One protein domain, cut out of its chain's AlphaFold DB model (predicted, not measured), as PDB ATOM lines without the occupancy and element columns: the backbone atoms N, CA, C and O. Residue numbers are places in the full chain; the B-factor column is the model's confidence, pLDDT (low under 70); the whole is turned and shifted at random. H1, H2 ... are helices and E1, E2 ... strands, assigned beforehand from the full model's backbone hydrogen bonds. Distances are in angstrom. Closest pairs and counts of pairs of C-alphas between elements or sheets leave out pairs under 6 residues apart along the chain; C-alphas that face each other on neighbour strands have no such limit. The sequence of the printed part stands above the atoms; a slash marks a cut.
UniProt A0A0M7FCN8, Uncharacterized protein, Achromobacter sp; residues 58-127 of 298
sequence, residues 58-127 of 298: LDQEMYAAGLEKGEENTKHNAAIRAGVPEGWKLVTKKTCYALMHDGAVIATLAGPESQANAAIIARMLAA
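What this domain is: This is residues 58 to 127 of the 298 residues of an uncharacterized protein of Achromobacter sp (UniProt A0A0M7FCN8). A small sheet of three strands with one helix, H2, packed over one of its faces makes a compact body, and from this body a long helix, H1, sticks out as an arm with its residues 58 to 75. The end of the arm nearer the body, residues 77 to 81, packs on residues 115 to 119 of H2. The printed part has 70 residues with two named helices and three named strands, in the order H1, E1, E2, E3, H2; the sheet runs E1, E2, E3, antiparallel throughout, and the class is mixed, helices and strands. The whole is loose, with a radius of gyration of the C-alphas of 14.7 A, and spans 48 by 21 by 16 A, the arm making the length.

Where its parts are: H1 is residues 58 to 82, 36.1 A from first to last C-alpha, and begins with C-alpha 58 at (229.293, 177.336, 80.776). E1 is residues 88 to 92, 13.3 A long, with C-alpha 88 at (193.109, 170.167, 57.769). E2 is residues 97 to 101, also 13.3 A, and E3 is residues 104 to 109, 14.8 A. H2 is residues 114 to 126, 18.0 A, and ends with C-alpha 126 at (191.080, 175.961, 52.280).

How they stand to each other: The strands form a meander, each the antiparallel neighbour of the one before, with E2 the inner strand. E1 and E2 are a hairpin at 158 degrees, with N 89 and O 100 at 2.8 A and N 98 and O 91 at 2.9 A, within hydrogen-bond range. E2 and E3 are a hairpin at 154 degrees, with N 97 and O 109 at 2.8 A. H2 is on the sheet in two layers, a helix on one face of a sheet, at a height over the sheet of 8.6 A. It lies over E2 and runs along the strands, at 12 degrees to E2 on the local plane; the closest C-alphas of E2 and H2 are those of Leu 99 and Ala 118, 6.1 A apart. H1 touches H2 with residues 77 to 81 alone, at a shallow tilt of 12 degrees, the same way; their closest C-alphas are those of Ile 80 and Ala 116, 6.0 A apart. H1 is apart from E2 and E3. In H1 and H2 every O i to N i+4 pair is within hydrogen-bond range.

The domain as a whole: The C-alphas farthest apart are those of Leu 58 and Asp 102, 49.2 A. Without residues 58 to 75, which stand free, the body spans 26 by 23 by 15 A. The printed part has no cut, and its four links are tight. The mean pLDDT of the printed part is 79.6; residues 69 to 70, 72 to 73 and 75 to 81, in H1, are under 70.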
ATOM      1  N   LEU A  58     229.616 177.412  82.201       76.06
ATOM      2  CA  LEU A  58     229.293 177.336  80.776       76.06
ATOM      3  C   LEU A  58     228.222 176.273  80.480       76.06
ATOM      4  O   LEU A  58     227.302 176.524  79.708       76.06
ATOM      5  N   ASP A  59     228.289 175.108  81.132       73.38
ATOM      6  CA  ASP A  59     227.284 174.048  80.960       73.38
ATOM      7  C   ASP A  59     225.899 174.482  81.463       73.38
ATOM      8  O   ASP A  59     224.871 174.098  80.903       73.38
ATOM      9  N   GLN A  60     225.855 175.301  82.518       77.31
ATOM     10  CA  GLN A  60     224.606 175.840  83.060       77.31
ATOM     11  C   GLN A  60     224.012 176.915  82.151       77.31
ATOM     12  O   GLN A  60     222.803 176.912  81.924       77.31
ATOM     13  N   GLU A  61     224.852 177.788  81.595       79.44
ATOM     14  CA  GLU A  61     224.445 178.788  80.605       79.44
ATOM     15  C   GLU A  61     223.917 178.125  79.326       79.44
ATOM     16  O   GLU A  61     222.839 178.477  78.846       79.44
ATOM     17  N   MET A  62     224.609 177.101  78.813       76.06
ATOM     18  CA  MET A  62     224.150 176.332  77.653       76.06
ATOM     19  C   MET A  62     222.821 175.617  77.917       76.06
ATOM     20  O   MET A  62     221.951 175.587  77.044       76.06
ATOM     21  N   TYR A  63     222.640 175.053  79.113       76.69
ATOM     22  CA  TYR A  63     221.383 174.417  79.500       76.69
ATOM     23  C   TYR A  63     220.234 175.432  79.587       76.69
ATOM     24  O   TYR A  63     219.155 175.181  79.048       76.69
ATOM     25  N   ALA A  64     220.470 176.594  80.203       77.75
ATOM     26  CA  ALA A  64     219.487 177.671  80.285       77.75
ATOM     27  C   ALA A  64     219.084 178.186  78.891       77.75
ATOM     28  O   ALA A  64     217.891 178.258  78.591       77.75
ATOM     29  N   ALA A  65     220.056 178.431  78.006       75.12
ATOM     30  CA  ALA A  65     219.803 178.823  76.618       75.12
ATOM     31  C   ALA A  65     219.033 177.741  75.831       75.12
ATOM     32  O   ALA A  65     218.175 178.044  74.998       75.12
ATOM     33  N   GLY A  66     219.305 176.460  76.105       72.44
ATOM     34  CA  GLY A  66     218.570 175.337  75.522       72.44
ATOM     35  C   GLY A  66     217.096 175.292  75.939       72.44
ATOM     36  O   GLY A  66     216.238 174.986  75.108       72.44
ATOM     37  N   LEU A  67     216.790 175.624  77.199       75.75
ATOM     38  CA  LEU A  67     215.415 175.709  77.699       75.75
ATOM     39  C   LEU A  67     214.642 176.862  77.055       75.75
ATOM     40  O   LEU A  67     213.526 176.645  76.585       75.75
ATOM     41  N   GLU A  68     215.248 178.049  76.979       75.38
ATOM     42  CA  GLU A  68     214.637 179.231  76.359       75.38
ATOM     43  C   GLU A  68     214.291 178.966  74.888       75.38
ATOM     44  O   GLU A  68     213.135 179.092  74.478       75.38
ATOM     45  N   LYS A  69     215.252 178.442  74.117       69.12
ATOM     46  CA  LYS A  69     215.028 178.062  72.716       69.12
ATOM     47  C   LYS A  69     213.980 176.954  72.563       69.12
ATOM     48  O   LYS A  69     213.232 176.921  71.586       69.12
ATOM     49  N   GLY A  70     213.904 176.028  73.520       69.88
ATOM     50  CA  GLY A  70     212.860 175.001  73.573       69.88
ATOM     51  C   GLY A  70     211.458 175.588  73.768       69.88
ATOM     52  O   GLY A  70     210.502 175.148  73.116       69.88
ATOM     53  N   GLU A  71     211.330 176.605  74.618       71.00
ATOM     54  CA  GLU A  71     210.074 177.316  74.854       71.00
ATOM     55  C   GLU A  71     209.647 178.136  73.626       71.00
ATOM     56  O   GLU A  71     208.492 178.045  73.198       71.00
ATOM     57  N   GLU A  72     210.576 178.864  73.002       69.06
ATOM     58  CA  GLU A  72     210.337 179.598  71.752       69.06
ATOM     59  C   GLU A  72     209.862 178.673  70.628       69.06
ATOM     60  O   GLU A  72     208.827 178.926  70.005       69.06
ATOM     61  N   ASN A  73     210.548 177.544  70.427       66.94
ATOM     62  CA  ASN A  73     210.156 176.542  69.437       66.94
ATOM     63  C   ASN A  73     208.760 175.973  69.720       66.94
ATOM     64  O   ASN A  73     207.982 175.723  68.798       66.94
ATOM     65  N   THR A  74     208.412 175.777  70.993       70.56
ATOM     66  CA  THR A  74     207.084 175.289  71.389       70.56
ATOM     67  C   THR A  74     205.999 176.309  71.049       70.56
ATOM     68  O   THR A  74     204.989 175.945  70.441       70.56
ATOM     69  N   LYS A  75     206.221 177.592  71.366       66.88
ATOM     70  CA  LYS A  75     205.303 178.693  71.030       66.88
ATOM     71  C   LYS A  75     205.142 178.850  69.516       66.88
ATOM     72  O   LYS A  75     204.016 178.915  69.026       66.88
ATOM     73  N   HIS A  76     206.246 178.828  68.769       66.06
ATOM     74  CA  HIS A  76     206.245 178.905  67.309       66.06
ATOM     75  C   HIS A  76     205.467 177.739  66.676       66.06
ATOM     76  O   HIS A  76     204.584 177.939  65.839       66.06
ATOM     77  N   ASN A  77     205.705 176.510  67.144       68.00
ATOM     78  CA  ASN A  77     204.996 175.327  66.664       68.00
ATOM     79  C   ASN A  77     203.495 175.359  66.979       68.00
ATOM     80  O   ASN A  77     202.688 174.930  66.150       68.00
ATOM     81  N   ALA A  78     203.114 175.869  68.152       68.44
ATOM     82  CA  ALA A  78     201.716 176.059  68.521       68.44
ATOM     83  C   ALA A  78     201.028 177.094  67.616       68.44
ATOM     84  O   ALA A  78     199.930 176.830  67.128       68.44
ATOM     85  N   ALA A  79     201.693 178.215  67.319       62.16
ATOM     86  CA  ALA A  79     201.179 179.237  66.410       62.16
ATOM     87  C   ALA A  79     200.980 178.701  64.982       62.16
ATOM     88  O   ALA A  79     199.942 178.948  64.369       62.16
ATOM     89  N   ILE A  80     201.919 177.897  64.469       69.25
ATOM     90  CA  ILE A  80     201.766 177.252  63.156       69.25
ATOM     91  C   ILE A  80     200.550 176.322  63.141       69.25
ATOM     92  O   ILE A  80     199.765 176.357  62.195       69.25
ATOM     93  N   ARG A  81     200.372 175.503  64.187       69.56
ATOM     94  CA  ARG A  81     199.223 174.591  64.289       69.56
ATOM     95  C   ARG A  81     197.899 175.343  64.398       69.56
ATOM     96  O   ARG A  81     196.932 174.912  63.785       69.56
ATOM     97  N   ALA A  82     197.867 176.468  65.111       70.12
ATOM     98  CA  ALA A  82     196.699 177.347  65.169       70.12
ATOM     99  C   ALA A  82     196.364 177.982  63.804       70.12
ATOM    100  O   ALA A  82     195.219 178.345  63.562       70.12
ATOM    101  N   GLY A  83     197.345 178.093  62.903       75.94
ATOM    102  CA  GLY A  83     197.154 178.571  61.533       75.94
ATOM    103  C   GLY A  83     196.659 177.517  60.537       75.94
ATOM    104  O   GLY A  83     196.471 177.861  59.371       75.94
ATOM    105  N   VAL A  84     196.479 176.255  60.945       84.19
ATOM    106  CA  VAL A  84     195.936 175.195  60.080       84.19
ATOM    107  C   VAL A  84     194.399 175.266  60.104       84.19
ATOM    108  O   VAL A  84     193.828 175.210  61.192       84.19
ATOM    109  N   PRO A  85     193.720 175.396  58.946       85.00
ATOM    110  CA  PRO A  85     192.260 175.502  58.889       85.00
ATOM    111  C   PRO A  85     191.532 174.268  59.438       85.00
ATOM    112  O   PRO A  85     192.088 173.170  59.499       85.00
ATOM    113  N   GLU A  86     190.260 174.432  59.798       84.81
ATOM    114  CA  GLU A  86     189.402 173.318  60.219       84.81
ATOM    115  C   GLU A  86     189.304 172.244  59.118       84.81
ATOM    116  O   GLU A  86     189.281 172.560  57.931       84.81
ATOM    117  N   GLY A  87     189.316 170.962  59.500       84.62
ATOM    118  CA  GLY A  87     189.352 169.827  58.562       84.62
ATOM    119  C   GLY A  87     190.748 169.491  58.013       84.62
ATOM    120  O   GLY A  87     190.984 168.365  57.567       84.62
ATOM    121  N   TRP A  88     191.714 170.408  58.129       91.12
ATOM    122  CA  TRP A  88     193.109 170.167  57.769       91.12
ATOM    123  C   TRP A  88     193.903 169.660  58.972       91.12
ATOM    124  O   TRP A  88     193.715 170.077  60.115       91.12
ATOM    125  N   LYS A  89     194.837 168.743  58.723       90.06
ATOM    126  CA  LYS A  89     195.678 168.145  59.758       90.06
ATOM    127  C   LYS A  89     197.128 168.116  59.319       90.06
ATOM    128  O   LYS A  89     197.461 167.570  58.272       90.06
ATOM    129  N   LEU A  90     198.003 168.624  60.178       88.56
ATOM    130  CA  LEU A  90     199.442 168.488  60.009       88.56
ATOM    131  C   LEU A  90     199.967 167.348  60.883       88.56
ATOM    132  O   LEU A  90     199.869 167.392  62.109       88.56
ATOM    133  N   VAL A  91     200.528 166.318  60.254       87.44
ATOM    134  CA  VAL A  91     201.118 165.163  60.935       87.44
ATOM    135  C   VAL A  91     202.634 165.268  60.885       87.44
ATOM    136  O   VAL A  91     203.245 165.160  59.822       87.44
ATOM    137  N   THR A  92     203.250 165.442  62.050       87.62
ATOM    138  CA  THR A  92     204.707 165.399  62.194       87.62
ATOM    139  C   THR A  92     205.196 163.955  62.099       87.62
ATOM    140  O   THR A  92     204.734 163.084  62.837       87.62
ATOM    141  N   LYS A  93     206.146 163.697  61.198       85.62
ATOM    142  CA  LYS A  93     206.905 162.446  61.098       85.62
ATOM    143  C   LYS A  93     208.369 162.718  61.447       85.62
ATOM    144  O   LYS A  93     208.788 163.865  61.553       85.62
ATOM    145  N   LYS A  94     209.165 161.656  61.610       81.81
ATOM    146  CA  LYS A  94     210.575 161.754  62.037       81.81
ATOM    147  C   LYS A  94     211.430 162.672  61.147       81.81
ATOM    148  O   LYS A  94     212.351 163.297  61.653       81.81
ATOM    149  N   THR A  95     211.148 162.733  59.846       83.75
ATOM    150  CA  THR A  95     211.962 163.466  58.856       83.75
ATOM    151  C   THR A  95     211.160 164.443  57.995       83.75
ATOM    152  O   THR A  95     211.729 165.105  57.133       83.75
ATOM    153  N   CYS A  96     209.841 164.525  58.178       85.19
ATOM    154  CA  CYS A  96     208.966 165.310  57.313       85.19
ATOM    155  C   CYS A  96     207.637 165.652  57.993       85.19
ATOM    156  O   CYS A  96     207.305 165.137  59.063       85.19
ATOM    157  N   TYR A  97     206.851 166.491  57.329       86.81
ATOM    158  CA  TYR A  97     205.499 166.854  57.721       86.81
ATOM    159  C   TYR A  97     204.525 166.429  56.628       86.81
ATOM    160  O   TYR A  97     204.715 166.761  55.460       86.81
ATOM    161  N   ALA A  98     203.487 165.686  57.005       88.06
ATOM    162  CA  ALA A  98     202.413 165.303  56.100       88.06
ATOM    163  C   ALA A  98     201.200 166.203  56.343       88.06
ATOM    164  O   ALA A  98     200.634 166.197  57.438       88.06
ATOM    165  N   LEU A  99     200.813 166.969  55.326       91.81
ATOM    166  CA  LEU A  99     199.581 167.744  55.326       91.81
ATOM    167  C   LEU A  99     198.439 166.862  54.829       91.81
ATOM    168  O   LEU A  99     198.546 166.244  53.768       91.81
ATOM    169  N   MET A 100     197.358 166.799  55.596       90.69
ATOM    170  CA  MET A 100     196.200 165.958  55.322       90.69
ATOM    171  C   MET A 100     194.910 166.773  55.326       90.69
ATOM    172  O   MET A 100     194.780 167.713  56.107       90.69
ATOM    173  N   HIS A 101     193.955 166.363  54.498       90.19
ATOM    174  CA  HIS A 101     192.588 166.882  54.457       90.19
ATOM    175  C   HIS A 101     191.646 165.712  54.161       90.19
ATOM    176  O   HIS A 101     191.964 164.885  53.306       90.19
ATOM    177  N   ASP A 102     190.550 165.579  54.912       88.25
ATOM    178  CA  ASP A 102     189.573 164.480  54.778       88.25
ATOM    179  C   ASP A 102     190.188 163.065  54.750       88.25
ATOM    180  O   ASP A 102     189.750 162.164  54.037       88.25
ATOM    181  N   GLY A 103     191.256 162.854  55.523       85.38
ATOM    182  CA  GLY A 103     191.957 161.567  55.601       85.38
ATOM    183  C   GLY A 103     192.908 161.268  54.434       85.38
ATOM    184  O   GLY A 103     193.662 160.298  54.517       85.38
ATOM    185  N   ALA A 104     192.953 162.110  53.400       84.50
ATOM    186  CA  ALA A 104     193.918 162.016  52.308       84.50
ATOM    187  C   ALA A 104     195.198 162.808  52.620       84.50
ATOM    188  O   ALA A 104     195.157 163.850  53.276       84.50
ATOM    189  N   VAL A 105     196.347 162.327  52.137       88.62
ATOM    190  CA  VAL A 105     197.611 163.081  52.180       88.62
ATOM    191  C   VAL A 105     197.651 164.021  50.981       88.62
ATOM    192  O   VAL A 105     197.675 163.562  49.844       88.62
ATOM    193  N   ILE A 106     197.680 165.324  51.248       87.38
ATOM    194  CA  ILE A 106     197.726 166.374  50.225       87.38
ATOM    195  C   ILE A 106     199.171 166.692  49.841       87.38
ATOM    196  O   ILE A 106     199.483 166.854  48.666       87.38
ATOM    197  N   ALA A 107     200.071 166.754  50.826       85.88
ATOM    198  CA  ALA A 107     201.485 167.034  50.599       85.88
ATOM    199  C   ALA A 107     202.372 166.387  51.669       85.88
ATOM    200  O   ALA A 107     201.960 166.214  52.817       85.88
ATOM    201  N   THR A 108     203.612 166.065  51.297       89.56
ATOM    202  CA  THR A 108     204.679 165.688  52.236       89.56
ATOM    203  C   THR A 108     205.856 166.632  52.036       89.56
ATOM    204  O   THR A 108     206.376 166.737  50.931       89.56
ATOM    205  N   LEU A 109     206.255 167.327  53.098       85.50
ATOM    206  CA  LEU A 109     207.251 168.398  53.064       85.50
ATOM    207  C   LEU A 109     208.423 168.032  53.979       85.50
ATOM    208  O   LEU A 109     208.208 167.615  55.120       85.50
ATOM    209  N   ALA A 110     209.649 168.165  53.476       84.06
ATOM    210  CA  ALA A 110     210.883 167.912  54.217       84.06
ATOM    211  C   ALA A 110     211.809 169.137  54.142       84.06
ATOM    212  O   ALA A 110     211.864 169.813  53.118       84.06
ATOM    213  N   GLY A 111     212.505 169.428  55.247       81.62
ATOM    214  CA  GLY A 111     213.329 170.631  55.409       81.62
ATOM    215  C   GLY A 111     212.893 171.519  56.587       81.62
ATOM    216  O   GLY A 111     211.805 171.305  57.135       81.62
ATOM    217  N   PRO A 112     213.722 172.504  56.973       75.75
ATOM    218  CA  PRO A 112     213.554 173.296  58.199       75.75
ATOM    219  C   PRO A 112     212.233 174.080  58.248       75.75
ATOM    220  O   PRO A 112     211.577 174.104  59.282       75.75
ATOM    221  N   GLU A 113     211.772 174.597  57.106       81.25
ATOM    222  CA  GLU A 113     210.550 175.417  57.003       81.25
ATOM    223  C   GLU A 113     209.278 174.608  56.690       81.25
ATOM    224  O   GLU A 113     208.196 175.155  56.468       81.25
ATOM    225  N   SER A 114     209.375 173.276  56.649       83.31
ATOM    226  CA  SER A 114     208.289 172.411  56.160       83.31
ATOM    227  C   SER A 114     206.997 172.551  56.952       83.31
ATOM    228  O   SER A 114     205.910 172.431  56.390       83.31
ATOM    229  N   GLN A 115     207.107 172.803  58.255       80.94
ATOM    230  CA  GLN A 115     205.946 172.955  59.122       80.94
ATOM    231  C   GLN A 115     205.173 174.241  58.803       80.94
ATOM    232  O   GLN A 115     203.950 174.198  58.665       80.94
ATOM    233  N   ALA A 116     205.880 175.365  58.651       79.44
ATOM    234  CA  ALA A 116     205.288 176.653  58.305       79.44
ATOM    235  C   ALA A 116     204.691 176.622  56.890       79.44
ATOM    236  O   ALA A 116     203.532 176.998  56.696       79.44
ATOM    237  N   ASN A 117     205.433 176.063  55.930       79.81
ATOM    238  CA  ASN A 117     204.983 175.909  54.548       79.81
ATOM    239  C   ASN A 117     203.715 175.053  54.447       79.81
ATOM    240  O   ASN A 117     202.796 175.405  53.710       79.81
ATOM    241  N   ALA A 118     203.608 173.976  55.231       83.31
ATOM    242  CA  ALA A 118     202.404 173.152  55.257       83.31
ATOM    243  C   ALA A 118     201.164 173.938  55.710       83.31
ATOM    244  O   ALA A 118     200.092 173.784  55.127       83.31
ATOM    245  N   ALA A 119     201.299 174.803  56.719       77.75
ATOM    246  CA  ALA A 119     200.195 175.638  57.189       77.75
ATOM    247  C   ALA A 119     199.822 176.754  56.196       77.75
ATOM    248  O   ALA A 119     198.660 177.155  56.135       77.75
ATOM    249  N   ILE A 120     200.778 177.266  55.414       79.50
ATOM    250  CA  ILE A 120     200.498 178.210  54.318       79.50
ATOM    251  C   ILE A 120     199.716 177.502  53.208       79.50
ATOM    252  O   ILE A 120     198.655 177.976  52.815       79.50
ATOM    253  N   ILE A 121     200.186 176.330  52.769       80.06
ATOM    254  CA  ILE A 121     199.520 175.522  51.737       80.06
ATOM    255  C   ILE A 121     198.089 175.173  52.164       80.06
ATOM    256  O   ILE A 121     197.161 175.340  51.377       80.06
ATOM    257  N   ALA A 122     197.892 174.754  53.418       84.62
ATOM    258  CA  ALA A 122     196.567 174.455  53.955       84.62
ATOM    259  C   ALA A 122     195.624 175.661  53.861       84.62
ATOM    260  O   ALA A 122     194.491 175.522  53.417       84.62
ATOM    261  N   ARG A 123     196.097 176.863  54.219       80.44
ATOM    262  CA  ARG A 123     195.306 178.102  54.128       80.44
ATOM    263  C   ARG A 123     194.966 178.484  52.694       80.44
ATOM    264  O   ARG A 123     193.840 178.889  52.438       80.44
ATOM    265  N   MET A 124     195.916 178.339  51.773       77.88
ATOM    266  CA  MET A 124     195.684 178.632  50.358       77.88
ATOM    267  C   MET A 124     194.644 177.692  49.746       77.88
ATOM    268  O   MET A 124     193.810 178.139  48.971       77.88
ATOM    269  N   LEU A 125     194.680 176.406  50.101       80.12
ATOM    270  CA  LEU A 125     193.760 175.403  49.563       80.12
ATOM    271  C   LEU A 125     192.398 175.380  50.274       80.12
ATOM    272  O   LEU A 125     191.417 174.962  49.673       80.12
ATOM    273  N   ALA A 126     192.331 175.813  51.536       80.94
ATOM    274  CA  ALA A 126     191.080 175.961  52.280       80.94
ATOM    275  C   ALA A 126     190.347 177.277  51.983       80.94
ATOM    276  O   ALA A 126     189.227 177.469  52.460       80.94
ATOM    277  N   ALA A 127     190.989 178.210  51.271       73.88
ATOM    278  CA  ALA A 127     190.369 179.475  50.921       73.88
ATOM    279  C   ALA A 127     189.097 179.207  50.093       73.88
ATOM    280  O   ALA A 127     189.140 178.407  49.157       73.88
TER     281      ALA A 127